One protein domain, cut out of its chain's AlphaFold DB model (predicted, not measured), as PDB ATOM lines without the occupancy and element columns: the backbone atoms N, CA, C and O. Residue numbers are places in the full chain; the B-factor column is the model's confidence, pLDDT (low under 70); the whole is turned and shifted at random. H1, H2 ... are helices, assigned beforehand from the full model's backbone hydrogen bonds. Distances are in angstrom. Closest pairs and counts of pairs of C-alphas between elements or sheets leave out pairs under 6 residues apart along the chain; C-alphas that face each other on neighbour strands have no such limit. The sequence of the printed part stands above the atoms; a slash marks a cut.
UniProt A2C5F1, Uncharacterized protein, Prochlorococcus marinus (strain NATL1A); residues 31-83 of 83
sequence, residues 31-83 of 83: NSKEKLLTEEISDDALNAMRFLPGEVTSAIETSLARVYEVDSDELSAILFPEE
ATOM      1  N   ASN A  31      57.502  34.053 -25.062       84.25
ATOM      2  CA  ASN A  31      58.910  34.473 -24.946       84.25
ATOM      3  C   ASN A  31      59.093  35.587 -23.897       84.25
ATOM      4  O   ASN A  31      59.883  36.524 -24.079       84.25
ATOM      5  N   SER A  32      58.303  35.523 -22.823       87.56
ATOM      6  CA  SER A  32      58.293  36.549 -21.793       87.56
ATOM      7  C   SER A  32      59.625  36.557 -21.049       87.56
ATOM      8  O   SER A  32      60.253  35.523 -20.830       87.56
ATOM      9  N   LYS A  33      60.082  37.749 -20.657       86.75
ATOM     10  CA  LYS A  33      61.293  37.884 -19.829       86.75
ATOM     11  C   LYS A  33      61.034  37.527 -18.370       86.75
ATOM     12  O   LYS A  33      61.983  37.267 -17.635       86.75
ATOM     13  N   GLU A  34      59.776  37.593 -17.956       92.50
ATOM     14  CA  GLU A  34      59.349  37.299 -16.602       92.50
ATOM     15  C   GLU A  34      58.720  35.914 -16.577       92.50
ATOM     16  O   GLU A  34      57.791  35.634 -17.336       92.50
ATOM     17  N   LYS A  35      59.257  35.064 -15.703       94.50
ATOM     18  CA  LYS A  35      58.737  33.727 -15.464       94.50
ATOM     19  C   LYS A  35      57.537  33.827 -14.526       94.50
ATOM     20  O   LYS A  35      57.698  34.313 -13.407       94.50
ATOM     21  N   LEU A  36      56.370  33.372 -14.971       96.31
ATOM     22  CA  LEU A  36      55.153  33.355 -14.163       96.31
ATOM     23  C   LEU A  36      54.909  31.996 -13.511       96.31
ATOM     24  O   LEU A  36      54.281  31.953 -12.458       96.31
ATOM     25  N   LEU A  37      55.395  30.892 -14.089       96.56
ATOM     26  CA  LEU A  37      55.158  29.567 -13.524       96.56
ATOM     27  C   LEU A  37      56.032  29.350 -12.285       96.56
ATOM     28  O   LEU A  37      57.253  29.170 -12.373       96.56
ATOM     29  N   THR A  38      55.385  29.349 -11.123       96.94
ATOM     30  CA  THR A  38      55.994  29.041  -9.825       96.94
ATOM     31  C   THR A  38      55.515  27.684  -9.303       96.94
ATOM     32  O   THR A  38      54.509  27.138  -9.768       96.94
ATOM     33  N   GLU A  39      56.239  27.135  -8.324       96.75
ATOM     34  CA  GLU A  39      55.818  25.918  -7.615       96.75
ATOM     35  C   GLU A  39      54.463  26.126  -6.928       96.75
ATOM     36  O   GLU A  39      53.577  25.298  -7.083       96.75
ATOM     37  N   GLU A  40      54.247  27.281  -6.289       96.88
ATOM     38  CA  GLU A  40      52.973  27.632  -5.645       96.88
ATOM     39  C   GLU A  40      51.790  27.622  -6.627       96.88
ATOM     40  O   GLU A  40      50.763  27.010  -6.345       96.88
ATOM     41  N   ILE A  41      51.940  28.236  -7.808       97.69
ATOM     42  CA  ILE A  41      50.889  28.241  -8.840       97.69
ATOM     43  C   ILE A  41      50.609  26.819  -9.339       97.69
ATOM     44  O   ILE A  41      49.456  26.458  -9.580       97.69
ATOM     45  N   SER A  42      51.657  26.006  -9.485       96.69
ATOM     46  CA  SER A  42      51.532  24.618  -9.937       96.69
ATOM     47  C   SER A  42      50.823  23.746  -8.896       96.69
ATOM     48  O   SER A  42      49.900  23.007  -9.237       96.69
ATOM     49  N   ASP A  43      51.202  23.870  -7.624       97.19
ATOM     50  CA  ASP A  43      50.603  23.133  -6.509       97.19
ATOM     51  C   ASP A  43      49.133  23.522  -6.303       97.19
ATOM     52  O   ASP A  43      48.276  22.660  -6.076       97.19
ATOM     53  N   ASP A  44      48.810  24.807  -6.432       97.44
ATOM     54  CA  ASP A  44      47.443  25.304  -6.296       97.44
ATOM     55  C   ASP A  44      46.545  24.823  -7.433       97.44
ATOM     56  O   ASP A  44      45.423  24.373  -7.180       97.44
ATOM     57  N   ALA A  45      47.045  24.812  -8.669       97.38
ATOM     58  CA  ALA A  45      46.323  24.224  -9.788       97.38
ATOM     59  C   ALA A  45      46.145  22.710  -9.631       97.38
ATOM     60  O   ALA A  45      45.042  22.211  -9.856       97.38
ATOM     61  N   LEU A  46      47.169  21.976  -9.184       95.50
ATOM     62  CA  LEU A  46      47.067  20.534  -8.939       95.50
ATOM     63  C   LEU A  46      46.001  20.214  -7.882       95.50
ATOM     64  O   LEU A  46      45.251  19.244  -8.020       95.50
ATOM     65  N   ASN A  47      45.909  21.032  -6.834       95.12
ATOM     66  CA  ASN A  47      44.855  20.916  -5.833       95.12
ATOM     67  C   ASN A  47      43.478  21.252  -6.419       95.12
ATOM     68  O   ASN A  47      42.531  20.501  -6.182       95.12
ATOM     69  N   ALA A  48      43.368  22.306  -7.231       96.62
ATOM     70  CA  ALA A  48      42.118  22.701  -7.878       96.62
ATOM     71  C   ALA A  48      41.583  21.643  -8.859       96.62
ATOM     72  O   ALA A  48      40.394  21.317  -8.826       96.62
ATOM     73  N   MET A  49      42.451  21.036  -9.677       94.75
ATOM     74  CA  MET A  49      42.090  19.994 -10.652       94.75
ATOM     75  C   MET A  49      41.397  18.780 -10.020       94.75
ATOM     76  O   MET A  49      40.628  18.095 -10.687       94.75
ATOM     77  N   ARG A  50      41.621  18.514  -8.727       92.69
ATOM     78  CA  ARG A  50      40.955  17.413  -8.006       92.69
ATOM     79  C   ARG A  50      39.451  17.629  -7.828       92.69
ATOM     80  O   ARG A  50      38.734  16.659  -7.591       92.69
ATOM     81  N   PHE A  51      38.988  18.874  -7.911       94.06
ATOM     82  CA  PHE A  51      37.598  19.264  -7.658       94.06
ATOM     83  C   PHE A  51      36.920  19.902  -8.873       94.06
ATOM     84  O   PHE A  51      35.690  19.929  -8.935       94.06
ATOM     85  N   LEU A  52      37.694  20.419  -9.831       97.06
ATOM     86  CA  LEU A  52      37.147  21.009 -11.045       97.06
ATOM     87  C   LEU A  52      36.608  19.928 -11.999       97.06
ATOM     88  O   LEU A  52      37.318  18.971 -12.309       97.06
ATOM     89  N   PRO A  53      35.375  20.084 -12.519       97.38
ATOM     90  CA  PRO A  53      34.882  19.257 -13.614       97.38
ATOM     91  C   PRO A  53      35.738  19.429 -14.872       97.38
ATOM     92  O   PRO A  53      36.171  20.542 -15.180       97.38
ATOM     93  N   GLY A  54      35.903  18.353 -15.644       95.88
ATOM     94  CA  GLY A  54      36.679  18.382 -16.887       95.88
ATOM     95  C   GLY A  54      36.133  19.377 -17.916       95.88
ATOM     96  O   GLY A  54      36.898  19.974 -18.669       95.88
ATOM     97  N   GLU A  55      34.822  19.631 -17.927       97.31
ATOM     98  CA  GLU A  55      34.212  20.652 -18.782       97.31
ATOM     99  C   GLU A  55      34.670  22.068 -18.417       97.31
ATOM    100  O   GLU A  55      34.791  22.919 -19.296       97.31
ATOM    101  N   VAL A  56      34.934  22.327 -17.132       97.56
ATOM    102  CA  VAL A  56      35.389  23.637 -16.649       97.56
ATOM    103  C   VAL A  56      36.852  23.849 -17.011       97.56
ATOM    104  O   VAL A  56      37.176  24.897 -17.568       97.56
ATOM    105  N   THR A  57      37.718  22.860 -16.772       97.44
ATOM    106  CA  THR A  57      39.134  22.947 -17.165       97.44
ATOM    107  C   THR A  57      39.268  23.096 -18.682       97.44
ATOM    108  O   THR A  57      39.878  24.058 -19.146       97.44
ATOM    109  N   SER A  58      38.545  22.277 -19.454       97.38
ATOM    110  CA  SER A  58      38.521  22.346 -20.923       97.38
ATOM    111  C   SER A  58      38.035  23.704 -21.441       97.38
ATOM    112  O   SER A  58      38.568  24.240 -22.418       97.38
ATOM    113  N   ALA A  59      37.017  24.294 -20.801       98.00
ATOM    114  CA  ALA A  59      36.517  25.614 -21.169       98.00
ATOM    115  C   ALA A  59      37.549  26.718 -20.891       98.00
ATOM    116  O   ALA A  59      37.689  27.629 -21.712       98.00
ATOM    117  N   ILE A  60      38.278  26.635 -19.774       98.19
ATOM    118  CA  ILE A  60      39.358  27.568 -19.423       98.19
ATOM    119  C   ILE A  60      40.489  27.463 -20.447       98.19
ATOM    120  O   ILE A  60      40.853  28.470 -21.052       98.19
ATOM    121  N   GLU A  61      40.981  26.252 -20.701       98.00
ATOM    122  CA  GLU A  61      42.053  25.972 -21.663       98.00
ATOM    123  C   GLU A  61      41.702  26.488 -23.059       98.00
ATOM    124  O   GLU A  61      42.447  27.277 -23.634       98.00
ATOM    125  N   THR A  62      40.522  26.128 -23.576       97.12
ATOM    126  CA  THR A  62      40.065  26.550 -24.911       97.12
ATOM    127  C   THR A  62      39.917  28.070 -25.003       97.12
ATOM    128  O   THR A  62      40.252  28.682 -26.022       97.12
ATOM    129  N   SER A  63      39.405  28.702 -23.942       97.50
ATOM    130  CA  SER A  63      39.228  30.154 -23.906       97.50
ATOM    131  C   SER A  63      40.572  30.876 -23.893       97.50
ATOM    132  O   SER A  63      40.753  31.828 -24.651       97.50
ATOM    133  N   LEU A  64      41.525  30.413 -23.084       97.75
ATOM    134  CA  LEU A  64      42.856  31.010 -22.994       97.75
ATOM    135  C   LEU A  64      43.686  30.751 -24.252       97.75
ATOM    136  O   LEU A  64      44.294  31.691 -24.755       97.75
ATOM    137  N   ALA A  65      43.637  29.544 -24.819       97.19
ATOM    138  CA  ALA A  65      44.255  29.229 -26.108       97.19
ATOM    139  C   ALA A  65      43.825  30.239 -27.182       97.19
ATOM    140  O   ALA A  65      44.659  30.853 -27.843       97.19
ATOM    141  N   ARG A  66      42.517  30.516 -27.276       96.94
ATOM    142  CA  ARG A  66      41.986  31.519 -28.208       96.94
ATOM    143  C   ARG A  66      42.476  32.935 -27.904       96.94
ATOM    144  O   ARG A  66      42.798  33.662 -28.836       96.94
ATOM    145  N   VAL A  67      42.480  33.346 -26.635       97.19
ATOM    146  CA  VAL A  67      42.890  34.704 -26.229       97.19
ATOM    147  C   VAL A  67      44.364  34.962 -26.533       97.19
ATOM    148  O   VAL A  67      44.709  36.064 -26.948       97.19
ATOM    149  N   TYR A  68      45.214  33.955 -26.349       95.75
ATOM    150  CA  TYR A  68      46.656  34.052 -26.567       95.75
ATOM    151  C   TYR A  68      47.111  33.561 -27.947       95.75
ATOM    152  O   TYR A  68      48.312  33.490 -28.188       95.75
ATOM    153  N   GLU A  69      46.174  33.245 -28.844       96.12
ATOM    154  CA  GLU A  69      46.450  32.734 -30.195       96.12
ATOM    155  C   GLU A  69      47.353  31.482 -30.204       96.12
ATOM    156  O   GLU A  69      48.190  31.303 -31.089       96.12
ATOM    157  N   VAL A  70      47.170  30.599 -29.219       96.25
ATOM    158  CA  VAL A  70      47.855  29.303 -29.106       96.25
ATOM    159  C   VAL A  70      46.939  28.201 -29.638       96.25
ATOM    160  O   VAL A  70      45.729  28.222 -29.396       96.25
ATOM    161  N   ASP A  71      47.501  27.236 -30.364       95.38
ATOM    162  CA  ASP A  71      46.755  26.061 -30.811       95.38
ATOM    163  C   ASP A  71      46.300  25.212 -29.609       95.38
ATOM    164  O   ASP A  71      47.040  25.028 -28.642       95.38
ATOM    165  N   SER A  72      45.054  24.730 -29.635       92.94
ATOM    166  CA  SER A  72      44.472  24.018 -28.490       92.94
ATOM    167  C   SER A  72      45.107  22.648 -28.255       92.94
ATOM    168  O   SER A  72      45.300  22.276 -27.098       92.94
ATOM    169  N   ASP A  73      45.469  21.926 -29.317       93.12
ATOM    170  CA  ASP A  73      46.118  20.619 -29.193       93.12
ATOM    171  C   ASP A  73      47.559  20.801 -28.699       93.12
ATOM    172  O   ASP A  73      48.028  20.072 -27.823       93.12
ATOM    173  N   GLU A  74      48.246  21.835 -29.194       94.19
ATOM    174  CA  GLU A  74      49.574  22.218 -28.712       94.19
ATOM    175  C   GLU A  74      49.555  22.625 -27.232       94.19
ATOM    176  O   GLU A  74      50.405  22.174 -26.464       94.19
ATOM    177  N   LEU A  75      48.588  23.448 -26.809       95.44
ATOM    178  CA  LEU A  75      48.440  23.828 -25.404       95.44
ATOM    179  C   LEU A  75      48.181  22.596 -24.530       95.44
ATOM    180  O   LEU A  75      48.830  22.441 -23.499       95.44
ATOM    181  N   SER A  76      47.285  21.703 -24.957       94.25
ATOM    182  CA  SER A  76      46.997  20.464 -24.228       94.25
ATOM    183  C   SER A  76      48.251  19.609 -24.040       94.25
ATOM    184  O   SER A  76      48.464  19.084 -22.950       94.25
ATOM    185  N   ALA A  77      49.097  19.488 -25.067       94.38
ATOM    186  CA  ALA A  77      50.338  18.715 -24.992       94.38
ATOM    187  C   ALA A  77      51.370  19.316 -24.019       94.38
ATOM    188  O   ALA A  77      52.181  18.586 -23.454       94.38
ATOM    189  N   ILE A  78      51.348  20.636 -23.814       94.25
ATOM    190  CA  ILE A  78      52.235  21.322 -22.863       94.25
ATOM    191  C   ILE A  78      51.709  21.192 -21.434       94.25
ATOM    192  O   ILE A  78      52.491  20.977 -20.511       94.25
ATOM    193  N   LEU A  79      50.394  21.333 -21.245       94.31
ATOM    194  CA  LEU A  79      49.757  21.201 -19.933       94.31
ATOM    195  C   LEU A  79      49.840  19.762 -19.408       94.31
ATOM    196  O   LEU A  79      50.035  19.555 -18.211       94.31
ATOM    197  N   PHE A  80      49.720  18.780 -20.303       92.62
ATOM    198  CA  PHE A  80      49.694  17.355 -19.978       92.62
ATOM    199  C   PHE A  80      50.672  16.579 -20.876       92.62
ATOM    200  O   PHE A  80      50.242  15.880 -21.797       92.62
ATOM    201  N   PRO A  81      51.992  16.709 -20.646       88.12
ATOM    202  CA  PRO A  81      52.987  15.981 -21.422       88.12
ATOM    203  C   PRO A  81      52.853  14.469 -21.191       88.12
ATOM    204  O   PRO A  81      52.659  14.022 -20.060       88.12
ATOM    205  N   GLU A  82      52.953  13.680 -22.263       84.56
ATOM    206  CA  GLU A  82      53.019  12.216 -22.165       84.56
ATOM    207  C   GLU A  82      54.310  11.799 -21.420       84.56
ATOM    208  O   GLU A  82      55.371  12.372 -21.677       84.56
ATOM    209  N   GLU A  83      54.211  10.838 -20.484       60.94
ATOM    210  CA  GLU A  83      55.359  10.275 -19.732       60.94
ATOM    211  C   GLU A  83      56.380   9.541 -20.619       60.94
ATOM    212  O   GLU A  83      55.966   8.774 -21.522       60.94
TER     213      GLU A  83
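AT A GLANCE: This is residues 31 to 83 of the 83 residues of an uncharacterized protein of Prochlorococcus marinus (strain NATL1A) (UniProt A2C5F1). An open V of two helices, H1 and H2, is joined at its corner by a tight link, and the short H3 packs across the far part of H2, apart from H1. A tail, residues 31 to 38, sticks out before H1. The printed part has 53 residues, with three named helices in the order H1, H2, H3 and no named strand; it is all helix, only just loose, close to compact, with a radius of gyration of the C-alphas of 12.1 A and spans of 31 by 25 by 24 A.

HOW THE PARTS SIT: Start at H1, residues 39 to 49; it is close but not clearly touching H2, residues 54 to 67, where the closest C-alphas, of Met 49 and Thr 57, are 7.7 A apart. They run opposite ways at a steep tilt of 50 degrees. Next, H2 touches H3, residues 72 to 79, with residues 61 to 66 alone; the closest C-alphas, of Ala 65 and Ser 72, are 5.7 A apart. Their steep tilt of 68 degrees, opposite ways, is only just short of about perpendicular. H1 and H3 are apart. In H1, H2 and H3 every O i to N i+4 pair is within hydrogen-bond range.

IN THESE COORDINATES: Find C-alpha 39 at (55.818, 25.918, -7.615); H1 runs 15.3 A from there. H2 runs 19.8 A from C-alpha 54, and H3 10.4 A to C-alpha 79 at (49.757, 21.201, -19.933).

THE WHOLE: The C-alphas of Lys 33 and Pro 53 are farthest apart, at 32.9 A. The printed part has no cut, and both links are tight. Residue 83 is under pLDDT 70.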